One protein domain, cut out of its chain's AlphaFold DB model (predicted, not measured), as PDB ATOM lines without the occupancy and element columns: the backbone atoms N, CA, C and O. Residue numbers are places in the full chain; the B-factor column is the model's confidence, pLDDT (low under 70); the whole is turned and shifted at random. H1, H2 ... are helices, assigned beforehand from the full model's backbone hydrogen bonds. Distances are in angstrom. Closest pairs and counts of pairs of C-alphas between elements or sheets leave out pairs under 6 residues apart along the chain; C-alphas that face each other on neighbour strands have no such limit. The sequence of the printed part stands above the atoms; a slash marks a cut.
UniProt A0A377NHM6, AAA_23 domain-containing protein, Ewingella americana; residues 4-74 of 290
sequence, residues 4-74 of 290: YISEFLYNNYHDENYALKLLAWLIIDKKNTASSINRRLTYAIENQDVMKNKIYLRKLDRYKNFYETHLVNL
ATOM      1  N   TYR A   4      -4.978  22.128 -42.238       70.56
ATOM      2  CA  TYR A   4      -5.171  22.587 -43.617       70.56
ATOM      3  C   TYR A   4      -5.492  24.064 -43.681       70.56
ATOM      4  O   TYR A   4      -5.024  24.767 -44.567       70.56
ATOM      5  N   ILE A   5      -6.255  24.562 -42.709       73.06
ATOM      6  CA  ILE A   5      -6.464  26.001 -42.565       73.06
ATOM      7  C   ILE A   5      -5.123  26.691 -42.297       73.06
ATOM      8  O   ILE A   5      -4.831  27.733 -42.872       73.06
ATOM      9  N   SER A   6      -4.298  26.100 -41.437       73.88
ATOM     10  CA  SER A   6      -2.985  26.636 -41.094       73.88
ATOM     11  C   SER A   6      -2.045  26.658 -42.300       73.88
ATOM     12  O   SER A   6      -1.372  27.661 -42.520       73.88
ATOM     13  N   GLU A   7      -2.043  25.590 -43.094       74.06
ATOM     14  CA  GLU A   7      -1.244  25.432 -44.308       74.06
ATOM     15  C   GLU A   7      -1.748  26.318 -45.453       74.06
ATOM     16  O   GLU A   7      -0.958  26.993 -46.110       74.06
ATOM     17  N   PHE A   8      -3.068  26.416 -45.638       76.75
ATOM     18  CA  PHE A   8      -3.691  27.364 -46.561       76.75
ATOM     19  C   PHE A   8      -3.277  28.790 -46.222       76.75
ATOM     20  O   PHE A   8      -2.823  29.524 -47.096       76.75
ATOM     21  N   LEU A   9      -3.405  29.182 -44.954       77.19
ATOM     22  CA  LEU A   9      -2.981  30.505 -44.533       77.19
ATOM     23  C   LEU A   9      -1.484  30.697 -44.775       77.19
ATOM     24  O   LEU A   9      -1.100  31.745 -45.279       77.19
ATOM     25  N   TYR A  10      -0.658  29.704 -44.426       77.06
ATOM     26  CA  TYR A  10       0.798  29.773 -44.558       77.06
ATOM     27  C   TYR A  10       1.217  30.014 -46.011       77.06
ATOM     28  O   TYR A  10       1.926  30.973 -46.296       77.06
ATOM     29  N   ASN A  11       0.688  29.214 -46.937       77.31
ATOM     30  CA  ASN A  11       0.993  29.322 -48.362       77.31
ATOM     31  C   ASN A  11       0.461  30.616 -49.002       77.31
ATOM     32  O   ASN A  11       0.875  30.965 -50.102       77.31
ATOM     33  N   ASN A  12      -0.467  31.312 -48.339       76.50
ATOM     34  CA  ASN A  12      -1.127  32.510 -48.859       76.50
ATOM     35  C   ASN A  12      -0.897  33.748 -47.975       76.50
ATOM     36  O   ASN A  12      -1.600  34.753 -48.118       76.50
ATOM     37  N   TYR A  13       0.064  33.707 -47.048       78.06
ATOM     38  CA  TYR A  13       0.395  34.872 -46.240       78.06
ATOM     39  C   TYR A  13       1.285  35.828 -47.028       78.06
ATOM     40  O   TYR A  13       2.406  35.500 -47.406       78.06
ATOM     41  N   HIS A  14       0.797  37.051 -47.221       77.25
ATOM     42  CA  HIS A  14       1.555  38.127 -47.846       77.25
ATOM     43  C   HIS A  14       1.419  39.401 -47.014       77.25
ATOM     44  O   HIS A  14       0.318  39.939 -46.864       77.25
ATOM     45  N   ASP A  15       2.540  39.904 -46.487       74.81
ATOM     46  CA  ASP A  15       2.539  41.078 -45.604       74.81
ATOM     47  C   ASP A  15       2.129  42.366 -46.359       74.81
ATOM     48  O   ASP A  15       1.619  43.315 -45.774       74.81
ATOM     49  N   GLU A  16       2.234  42.398 -47.683       80.12
ATOM     50  CA  GLU A  16       1.820  43.560 -48.484       80.12
ATOM     51  C   GLU A  16       0.369  43.468 -48.989       80.12
ATOM     52  O   GLU A  16      -0.205  44.457 -49.438       80.12
ATOM     53  N   ASN A  17      -0.274  42.298 -48.881       82.69
ATOM     54  CA  ASN A  17      -1.610  42.087 -49.432       82.69
ATOM     55  C   ASN A  17      -2.702  42.246 -48.363       82.69
ATOM     56  O   ASN A  17      -3.011  41.328 -47.598       82.69
ATOM     57  N   TYR A  18      -3.345  43.415 -48.351       76.50
ATOM     58  CA  TYR A  18      -4.419  43.737 -47.406       76.50
ATOM     59  C   TYR A  18      -5.617  42.784 -47.474       76.50
ATOM     60  O   TYR A  18      -6.198  42.462 -46.434       76.50
ATOM     61  N   ALA A  19      -5.984  42.308 -48.666       76.44
ATOM     62  CA  ALA A  19      -7.103  41.384 -48.826       76.44
ATOM     63  C   ALA A  19      -6.796  40.030 -48.170       76.44
ATOM     64  O   ALA A  19      -7.633  39.485 -47.450       76.44
ATOM     65  N   LEU A  20      -5.569  39.533 -48.337       78.06
ATOM     66  CA  LEU A  20      -5.125  38.283 -47.719       78.06
ATOM     67  C   LEU A  20      -4.947  38.418 -46.205       78.06
ATOM     68  O   LEU A  20      -5.324  37.511 -45.469       78.06
ATOM     69  N   LYS A  21      -4.486  39.571 -45.708       80.00
ATOM     70  CA  LYS A  21      -4.474  39.860 -44.266       80.00
ATOM     71  C   LYS A  21      -5.874  39.872 -43.659       80.00
ATOM     72  O   LYS A  21      -6.084  39.355 -42.562       80.00
ATOM     73  N   LEU A  22      -6.843  40.468 -44.354       79.25
ATOM     74  CA  LEU A  22      -8.237  40.458 -43.920       79.25
ATOM     75  C   LEU A  22      -8.795  39.029 -43.909       79.25
ATOM     76  O   LEU A  22      -9.402  38.627 -42.919       79.25
ATOM     77  N   LEU A  23      -8.533  38.250 -44.958       78.31
ATOM     78  CA  LEU A  23      -8.924  36.843 -45.039       78.31
ATOM     79  C   LEU A  23      -8.306  36.023 -43.898       78.31
ATOM     80  O   LEU A  23      -9.021  35.316 -43.193       78.31
ATOM     81  N   ALA A  24      -7.005  36.187 -43.647       79.12
ATOM     82  CA  ALA A  24      -6.320  35.548 -42.533       79.12
ATOM     83  C   ALA A  24      -6.979  35.908 -41.198       79.12
ATOM     84  O   ALA A  24      -7.310  35.028 -40.406       79.12
ATOM     85  N   TRP A  25      -7.270  37.190 -40.964       80.31
ATOM     86  CA  TRP A  25      -7.971  37.641 -39.762       80.31
ATOM     87  C   TRP A  25      -9.356  37.010 -39.572       80.31
ATOM     88  O   TRP A  25      -9.726  36.685 -38.437       80.31
ATOM     89  N   LEU A  26     -10.112  36.820 -40.657       77.12
ATOM     90  CA  LEU A  26     -11.400  36.130 -40.614       77.12
ATOM     91  C   LEU A  26     -11.227  34.658 -40.228       77.12
ATOM     92  O   LEU A  26     -11.999  34.160 -39.414       77.12
ATOM     93  N   ILE A  27     -10.180  34.009 -40.740       74.38
ATOM     94  CA  ILE A  27      -9.894  32.585 -40.540       74.38
ATOM     95  C   ILE A  27      -9.339  32.273 -39.143       74.38
ATOM     96  O   ILE A  27      -9.680  31.236 -38.575       74.38
ATOM     97  N   ILE A  28      -8.510  33.153 -38.566       71.25
ATOM     98  CA  ILE A  28      -7.721  32.892 -37.343       71.25
ATOM     99  C   ILE A  28      -8.573  32.554 -36.103       71.25
ATOM    100  O   ILE A  28      -8.049  32.051 -35.103       71.25
ATOM    101  N   ASP A  29      -9.885  32.800 -36.130       66.88
ATOM    102  CA  ASP A  29     -10.740  32.498 -34.988       66.88
ATOM    103  C   ASP A  29     -11.366  31.099 -35.005       66.88
ATOM    104  O   ASP A  29     -11.753  30.548 -36.026       66.88
ATOM    105  N   LYS A  30     -11.539  30.539 -33.808       55.75
ATOM    106  CA  LYS A  30     -12.080  29.188 -33.605       55.75
ATOM    107  C   LYS A  30     -13.609  29.106 -33.724       55.75
ATOM    108  O   LYS A  30     -14.165  28.023 -33.590       55.75
ATOM    109  N   LYS A  31     -14.300  30.236 -33.921       60.62
ATOM    110  CA  LYS A  31     -15.767  30.331 -34.011       60.62
ATOM    111  C   LYS A  31     -16.183  30.944 -35.348       60.62
ATOM    112  O   LYS A  31     -16.853  31.976 -35.361       60.62
ATOM    113  N   ASN A  32     -15.762  30.348 -36.460       61.19
ATOM    114  CA  ASN A  32     -16.102  30.802 -37.813       61.19
ATOM    115  C   ASN A  32     -17.531  30.382 -38.185       61.19
ATOM    116  O   ASN A  32     -17.743  29.535 -39.042       61.19
ATOM    117  N   THR A  33     -18.528  30.947 -37.504       64.44
ATOM    118  CA  THR A  33     -19.913  30.903 -37.980       64.44
ATOM    119  C   THR A  33     -20.130  32.053 -38.958       64.44
ATOM    120  O   THR A  33     -19.567  33.134 -38.781       64.44
ATOM    121  N   ALA A  34     -21.007  31.872 -39.948       63.16
ATOM    122  CA  ALA A  34     -21.370  32.950 -40.872       63.16
ATOM    123  C   ALA A  34     -21.804  34.235 -40.128       63.16
ATOM    124  O   ALA A  34     -21.422  35.343 -40.496       63.16
ATOM    125  N   SER A  35     -22.511  34.094 -38.999       66.19
ATOM    126  CA  SER A  35     -22.916  35.216 -38.139       66.19
ATOM    127  C   SER A  35     -21.746  35.956 -37.479       66.19
ATOM    128  O   SER A  35     -21.787  37.179 -37.342       66.19
ATOM    129  N   SER A  36     -20.689  35.248 -37.067       71.00
ATOM    130  CA  SER A  36     -19.534  35.866 -36.413       71.00
ATOM    131  C   SER A  36     -18.635  36.585 -37.420       71.00
ATOM    132  O   SER A  36     -18.093  37.643 -37.091       71.00
ATOM    133  N   ILE A  37     -18.527  36.034 -38.633       72.56
ATOM    134  CA  ILE A  37     -17.833  36.625 -39.779       72.56
ATOM    135  C   ILE A  37     -18.555  37.901 -40.210       72.56
ATOM    136  O   ILE A  37     -17.934  38.961 -40.231       72.56
ATOM    137  N   ASN A  38     -19.873  37.836 -40.434       73.44
ATOM    138  CA  ASN A  38     -20.670  39.005 -40.806       73.44
ATOM    139  C   ASN A  38     -20.556  40.116 -39.766       73.44
ATOM    140  O   ASN A  38     -20.220  41.235 -40.120       73.44
ATOM    141  N   ARG A  39     -20.696  39.810 -38.470       75.06
ATOM    142  CA  ARG A  39     -20.537  40.817 -37.409       75.06
ATOM    143  C   ARG A  39     -19.171  41.510 -37.441       75.06
ATOM    144  O   ARG A  39     -19.077  42.697 -37.148       75.06
ATOM    145  N   ARG A  40     -18.101  40.780 -37.770       73.44
ATOM    146  CA  ARG A  40     -16.752  41.353 -37.898       73.44
ATOM    147  C   ARG A  40     -16.606  42.223 -39.123       73.44
ATOM    148  O   ARG A  40     -15.960  43.253 -39.015       73.44
ATOM    149  N   LEU A  41     -17.179  41.803 -40.244       73.69
ATOM    150  CA  LEU A  41     -17.203  42.580 -41.475       73.69
ATOM    151  C   LEU A  41     -18.035  43.854 -41.301       73.69
ATOM    152  O   LEU A  41     -17.582  44.925 -41.680       73.69
ATOM    153  N   THR A  42     -19.192  43.778 -40.646       73.94
ATOM    154  CA  THR A  42     -20.017  44.945 -40.314       73.94
ATOM    155  C   THR A  42     -19.269  45.901 -39.394       73.94
ATOM    156  O   THR A  42     -19.087  47.059 -39.751       73.94
ATOM    157  N   TYR A  43     -18.715  45.402 -38.284       72.19
ATOM    158  CA  TYR A  43     -17.858  46.200 -37.403       72.19
ATOM    159  C   TYR A  43     -16.690  46.831 -38.172       72.19
ATOM    160  O   TYR A  43     -16.300  47.970 -37.914       72.19
ATOM    161  N   ALA A  44     -16.134  46.085 -39.124       68.38
ATOM    162  CA  ALA A  44     -15.023  46.524 -39.936       68.38
ATOM    163  C   ALA A  44     -15.374  47.678 -40.878       68.38
ATOM    164  O   ALA A  44     -14.604  48.627 -41.006       68.38
ATOM    165  N   ILE A  45     -16.547  47.603 -41.495       69.38
ATOM    166  CA  ILE A  45     -17.088  48.639 -42.372       69.38
ATOM    167  C   ILE A  45     -17.450  49.888 -41.556       69.38
ATOM    168  O   ILE A  45     -17.086  50.995 -41.940       69.38
ATOM    169  N   GLU A  46     -18.105  49.715 -40.405       70.00
ATOM    170  CA  GLU A  46     -18.556  50.814 -39.539       70.00
ATOM    171  C   GLU A  46     -17.400  51.623 -38.943       70.00
ATOM    172  O   GLU A  46     -17.506  52.836 -38.789       70.00
ATOM    173  N   ASN A  47     -16.281  50.971 -38.615       66.00
ATOM    174  CA  ASN A  47     -15.166  51.626 -37.927       66.00
ATOM    175  C   ASN A  47     -14.098  52.202 -38.869       66.00
ATOM    176  O   ASN A  47     -13.058  52.613 -38.363       66.00
ATOM    177  N   GLN A  48     -14.344  52.227 -40.190       59.75
ATOM    178  CA  GLN A  48     -13.533  52.780 -41.304       59.75
ATOM    179  C   GLN A  48     -12.034  52.408 -41.378       59.75
ATOM    180  O   GLN A  48     -11.424  52.568 -42.430       59.75
ATOM    181  N   ASP A  49     -11.429  51.869 -40.319       67.19
ATOM    182  CA  ASP A  49      -9.988  51.685 -40.192       67.19
ATOM    183  C   ASP A  49      -9.653  50.444 -39.349       67.19
ATOM    184  O   ASP A  49      -8.922  50.457 -38.356       67.19
ATOM    185  N   VAL A  50     -10.218  49.310 -39.762       69.31
ATOM    186  CA  VAL A  50      -9.931  47.972 -39.201       69.31
ATOM    187  C   VAL A  50      -8.447  47.691 -39.139       69.31
ATOM    188  O   VAL A  50      -7.976  47.054 -38.201       69.31
ATOM    189  N   MET A  51      -7.716  48.209 -40.120       68.88
ATOM    190  CA  MET A  51      -6.278  48.045 -40.245       68.88
ATOM    191  C   MET A  51      -5.519  48.720 -39.097       68.88
ATOM    192  O   MET A  51      -4.441  48.262 -38.735       68.88
ATOM    193  N   LYS A  52      -6.102  49.740 -38.456       70.75
ATOM    194  CA  LYS A  52      -5.572  50.368 -37.236       70.75
ATOM    195  C   LYS A  52      -6.169  49.794 -35.953       70.75
ATOM    196  O   LYS A  52      -5.745  50.148 -34.849       70.75
ATOM    197  N   ASN A  53      -7.140  48.889 -36.055       76.75
ATOM    198  CA  ASN A  53      -7.761  48.294 -34.888       76.75
ATOM    199  C   ASN A  53      -6.754  47.409 -34.133       76.75
ATOM    200  O   ASN A  53      -6.228  46.424 -34.653       76.75
ATOM    201  N   LYS A  54      -6.524  47.711 -32.851       79.44
ATOM    202  CA  LYS A  54      -5.567  46.967 -32.012       79.44
ATOM    203  C   LYS A  54      -5.899  45.475 -31.896       79.44
ATOM    204  O   LYS A  54      -4.992  44.660 -31.757       79.44
ATOM    205  N   ILE A  55      -7.177  45.090 -31.932       77.75
ATOM    206  CA  ILE A  55      -7.610  43.684 -31.857       77.75
ATOM    207  C   ILE A  55      -7.295  42.961 -33.169       77.75
ATOM    208  O   ILE A  55      -6.852  41.812 -33.137       77.75
ATOM    209  N   TYR A  56      -7.505  43.630 -34.305       79.69
ATOM    210  CA  TYR A  56      -7.122  43.133 -35.626       79.69
ATOM    211  C   TYR A  56      -5.613  42.890 -35.701       79.69
ATOM    212  O   TYR A  56      -5.187  41.757 -35.927       79.69
ATOM    213  N   LEU A  57      -4.817  43.914 -35.379       80.94
ATOM    214  CA  LEU A  57      -3.356  43.848 -35.410       80.94
ATOM    215  C   LEU A  57      -2.805  42.763 -34.479       80.94
ATOM    216  O   LEU A  57      -1.981  41.965 -34.901       80.94
ATOM    217  N   ARG A  58      -3.324  42.638 -33.249       83.62
ATOM    218  CA  ARG A  58      -2.919  41.562 -32.322       83.62
ATOM    219  C   ARG A  58      -3.219  40.160 -32.850       83.62
ATOM    220  O   ARG A  58      -2.483  39.223 -32.551       83.62
ATOM    221  N   LYS A  59      -4.326  39.975 -33.573       81.25
ATOM    222  CA  LYS A  59      -4.667  38.676 -34.173       81.25
ATOM    223  C   LYS A  59      -3.771  38.359 -35.365       81.25
ATOM    224  O   LYS A  59      -3.336  37.218 -35.478       81.25
ATOM    225  N   LEU A  60      -3.488  39.353 -36.207       81.25
ATOM    226  CA  LEU A  60      -2.520  39.215 -37.291       81.25
ATOM    227  C   LEU A  60      -1.126  38.901 -36.766       81.25
ATOM    228  O   LEU A  60      -0.486  38.012 -37.298       81.25
ATOM    229  N   ASP A  61      -0.691  39.567 -35.701       83.44
ATOM    230  CA  ASP A  61       0.624  39.348 -35.102       83.44
ATOM    231  C   ASP A  61       0.771  37.921 -34.560       83.44
ATOM    232  O   ASP A  61       1.753  37.237 -34.823       83.44
ATOM    233  N   ARG A  62      -0.276  37.384 -33.914       81.81
ATOM    234  CA  ARG A  62      -0.318  35.956 -33.546       81.81
ATOM    235  C   ARG A  62      -0.139  35.036 -34.746       81.81
ATOM    236  O   ARG A  62       0.497  33.996 -34.615       81.81
ATOM    237  N   TYR A  63      -0.737  35.386 -35.877       78.31
ATOM    238  CA  TYR A  63      -0.625  34.589 -37.086       78.31
ATOM    239  C   TYR A  63       0.726  34.758 -37.781       78.31
ATOM    240  O   TYR A  63       1.284  33.769 -38.231       78.31
ATOM    241  N   LYS A  64       1.289  35.965 -37.790       82.25
ATOM    242  CA  LYS A  64       2.649  36.230 -38.259       82.25
ATOM    243  C   LYS A  64       3.663  35.415 -37.458       82.25
ATOM    244  O   LYS A  64       4.419  34.656 -38.045       82.25
ATOM    245  N   ASN A  65       3.576  35.453 -36.130       82.94
ATOM    246  CA  ASN A  65       4.412  34.634 -35.249       82.94
ATOM    247  C   ASN A  65       4.239  33.133 -35.532       82.94
ATOM    248  O   ASN A  65       5.208  32.378 -35.561       82.94
ATOM    249  N   PHE A  66       3.003  32.685 -35.766       79.44
ATOM    250  CA  PHE A  66       2.719  31.307 -36.161       79.44
ATOM    251  C   PHE A  66       3.353  30.943 -37.514       79.44
ATOM    252  O   PHE A  66       3.993  29.901 -37.615       79.44
ATOM    253  N   TYR A  67       3.213  31.804 -38.524       79.12
ATOM    254  CA  TYR A  67       3.792  31.654 -39.858       79.12
ATOM    255  C   TYR A  67       5.322  31.588 -39.801       79.12
ATOM    256  O   TYR A  67       5.914  30.651 -40.328       79.12
ATOM    257  N   GLU A  68       5.956  32.523 -39.095       80.31
ATOM    258  CA  GLU A  68       7.407  32.562 -38.891       80.31
ATOM    259  C   GLU A  68       7.906  31.309 -38.161       80.31
ATOM    260  O   GLU A  68       8.908  30.713 -38.551       80.31
ATOM    261  N   THR A  69       7.161  30.829 -37.163       78.06
ATOM    262  CA  THR A  69       7.482  29.567 -36.483       78.06
ATOM    263  C   THR A  69       7.341  28.366 -37.427       78.06
ATOM    264  O   THR A  69       8.167  27.455 -37.389       78.06
ATOM    265  N   HIS A  70       6.318  28.338 -38.285       72.50
ATOM    266  CA  HIS A  70       6.119  27.267 -39.266       72.50
ATOM    267  C   HIS A  70       7.169  27.268 -40.381       72.50
ATOM    268  O   HIS A  70       7.608  26.193 -40.774       72.50
ATOM    269  N   LEU A  71       7.617  28.444 -40.838       68.38
ATOM    270  CA  LEU A  71       8.729  28.587 -41.783       68.38
ATOM    271  C   LEU A  71       9.996  27.898 -41.267       68.38
ATOM    272  O   LEU A  71      10.663  27.184 -42.008       68.38
ATOM    273  N   VAL A  72      10.317  28.104 -39.989       63.53
ATOM    274  CA  VAL A  72      11.513  27.529 -39.355       63.53
ATOM    275  C   VAL A  72      11.379  26.017 -39.156       63.53
ATOM    276  O   VAL A  72      12.369  25.295 -39.225       63.53
ATOM    277  N   ASN A  73      10.157  25.527 -38.942       62.59
ATOM    278  CA  ASN A  73       9.865  24.111 -38.712       62.59
ATOM    279  C   ASN A  73       9.431  23.359 -39.979       62.59
ATOM    280  O   ASN A  73       8.859  22.272 -39.864       62.59
ATOM    281  N   LEU A  74       9.673  23.912 -41.173       57.22
ATOM    282  CA  LEU A  74       9.326  23.234 -42.417       57.22
ATOM    283  C   LEU A  74      10.038  21.873 -42.458       57.22
ATOM    284  O   LEU A  74      11.269  21.829 -42.327       57.22
TER     285      LEU A  74
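AT A GLANCE: This is residues 4 to 74 of the 290 residues of the protein "AAA_23 domain-containing protein" of Ewingella americana (UniProt A0A377NHM6). One long helix, H4, runs along much of the longest axis, and the shorter H1 and H2 cross it at about right angles on one side, loosely side by side and running opposite ways. H3 sits beyond H2, away from H4, and residues 30 to 35 stick out there. The printed part has 71 residues with four named helices, H1, H2, H3 and H4 in chain order, and no named strand; its class is all helix. It is compact, with a radius of gyration of the C-alphas of 12.4 A, and elongated, spanning 39 by 24 by 17 A.

IN THESE COORDINATES: H4, residues 54 to 72, is 26.9 A long, from C-alpha 54 at (-5.567, 46.967, -32.012) to C-alpha 72 at (11.513, 27.529, -39.355). H3, residues 34 to 46, measures 18.1 A. H2, residues 18 to 27, measures 14.2 A. H1, residues 4 to 11, measures 10.3 A and begins at C-alpha 4, (-5.171, 22.587, -43.617).

HOW THE PARTS SIT: H4 touches H2 with residues 56 to 63 alone, about perpendicular at 89 degrees; the closest C-alphas, of Trp 25 and Leu 60, are 6.2 A apart. H1 is close to H4 but not clearly touching, about perpendicular at 83 degrees, with the closest C-alphas, of Tyr 10 and Tyr 67, 5.9 A apart. H1 and H2 are close but not clearly touching, at a shallow tilt of 19 degrees, opposite ways; their closest C-alphas, of Leu 9 and Ala 24, are 6.4 A apart. H2 and H3 are close but not clearly touching, at a steep tilt of 39 degrees, opposite ways; their closest C-alphas, of Leu 26 and Ile 37, are 6.5 A apart. H3 is apart from H1 and from H4. In H1, H2, H3 and H4 every O i to N i+4 pair is within hydrogen-bond range.

THE WHOLE: The two C-alphas farthest apart, of Glu 46 and Leu 74, are 39.3 A apart. The printed part has no cut, and its three links are short. Mean pLDDT of the printed part is 73.9; residues 29 to 35, 44 to 45, 47 to 51 and 71 to 74 are under 70.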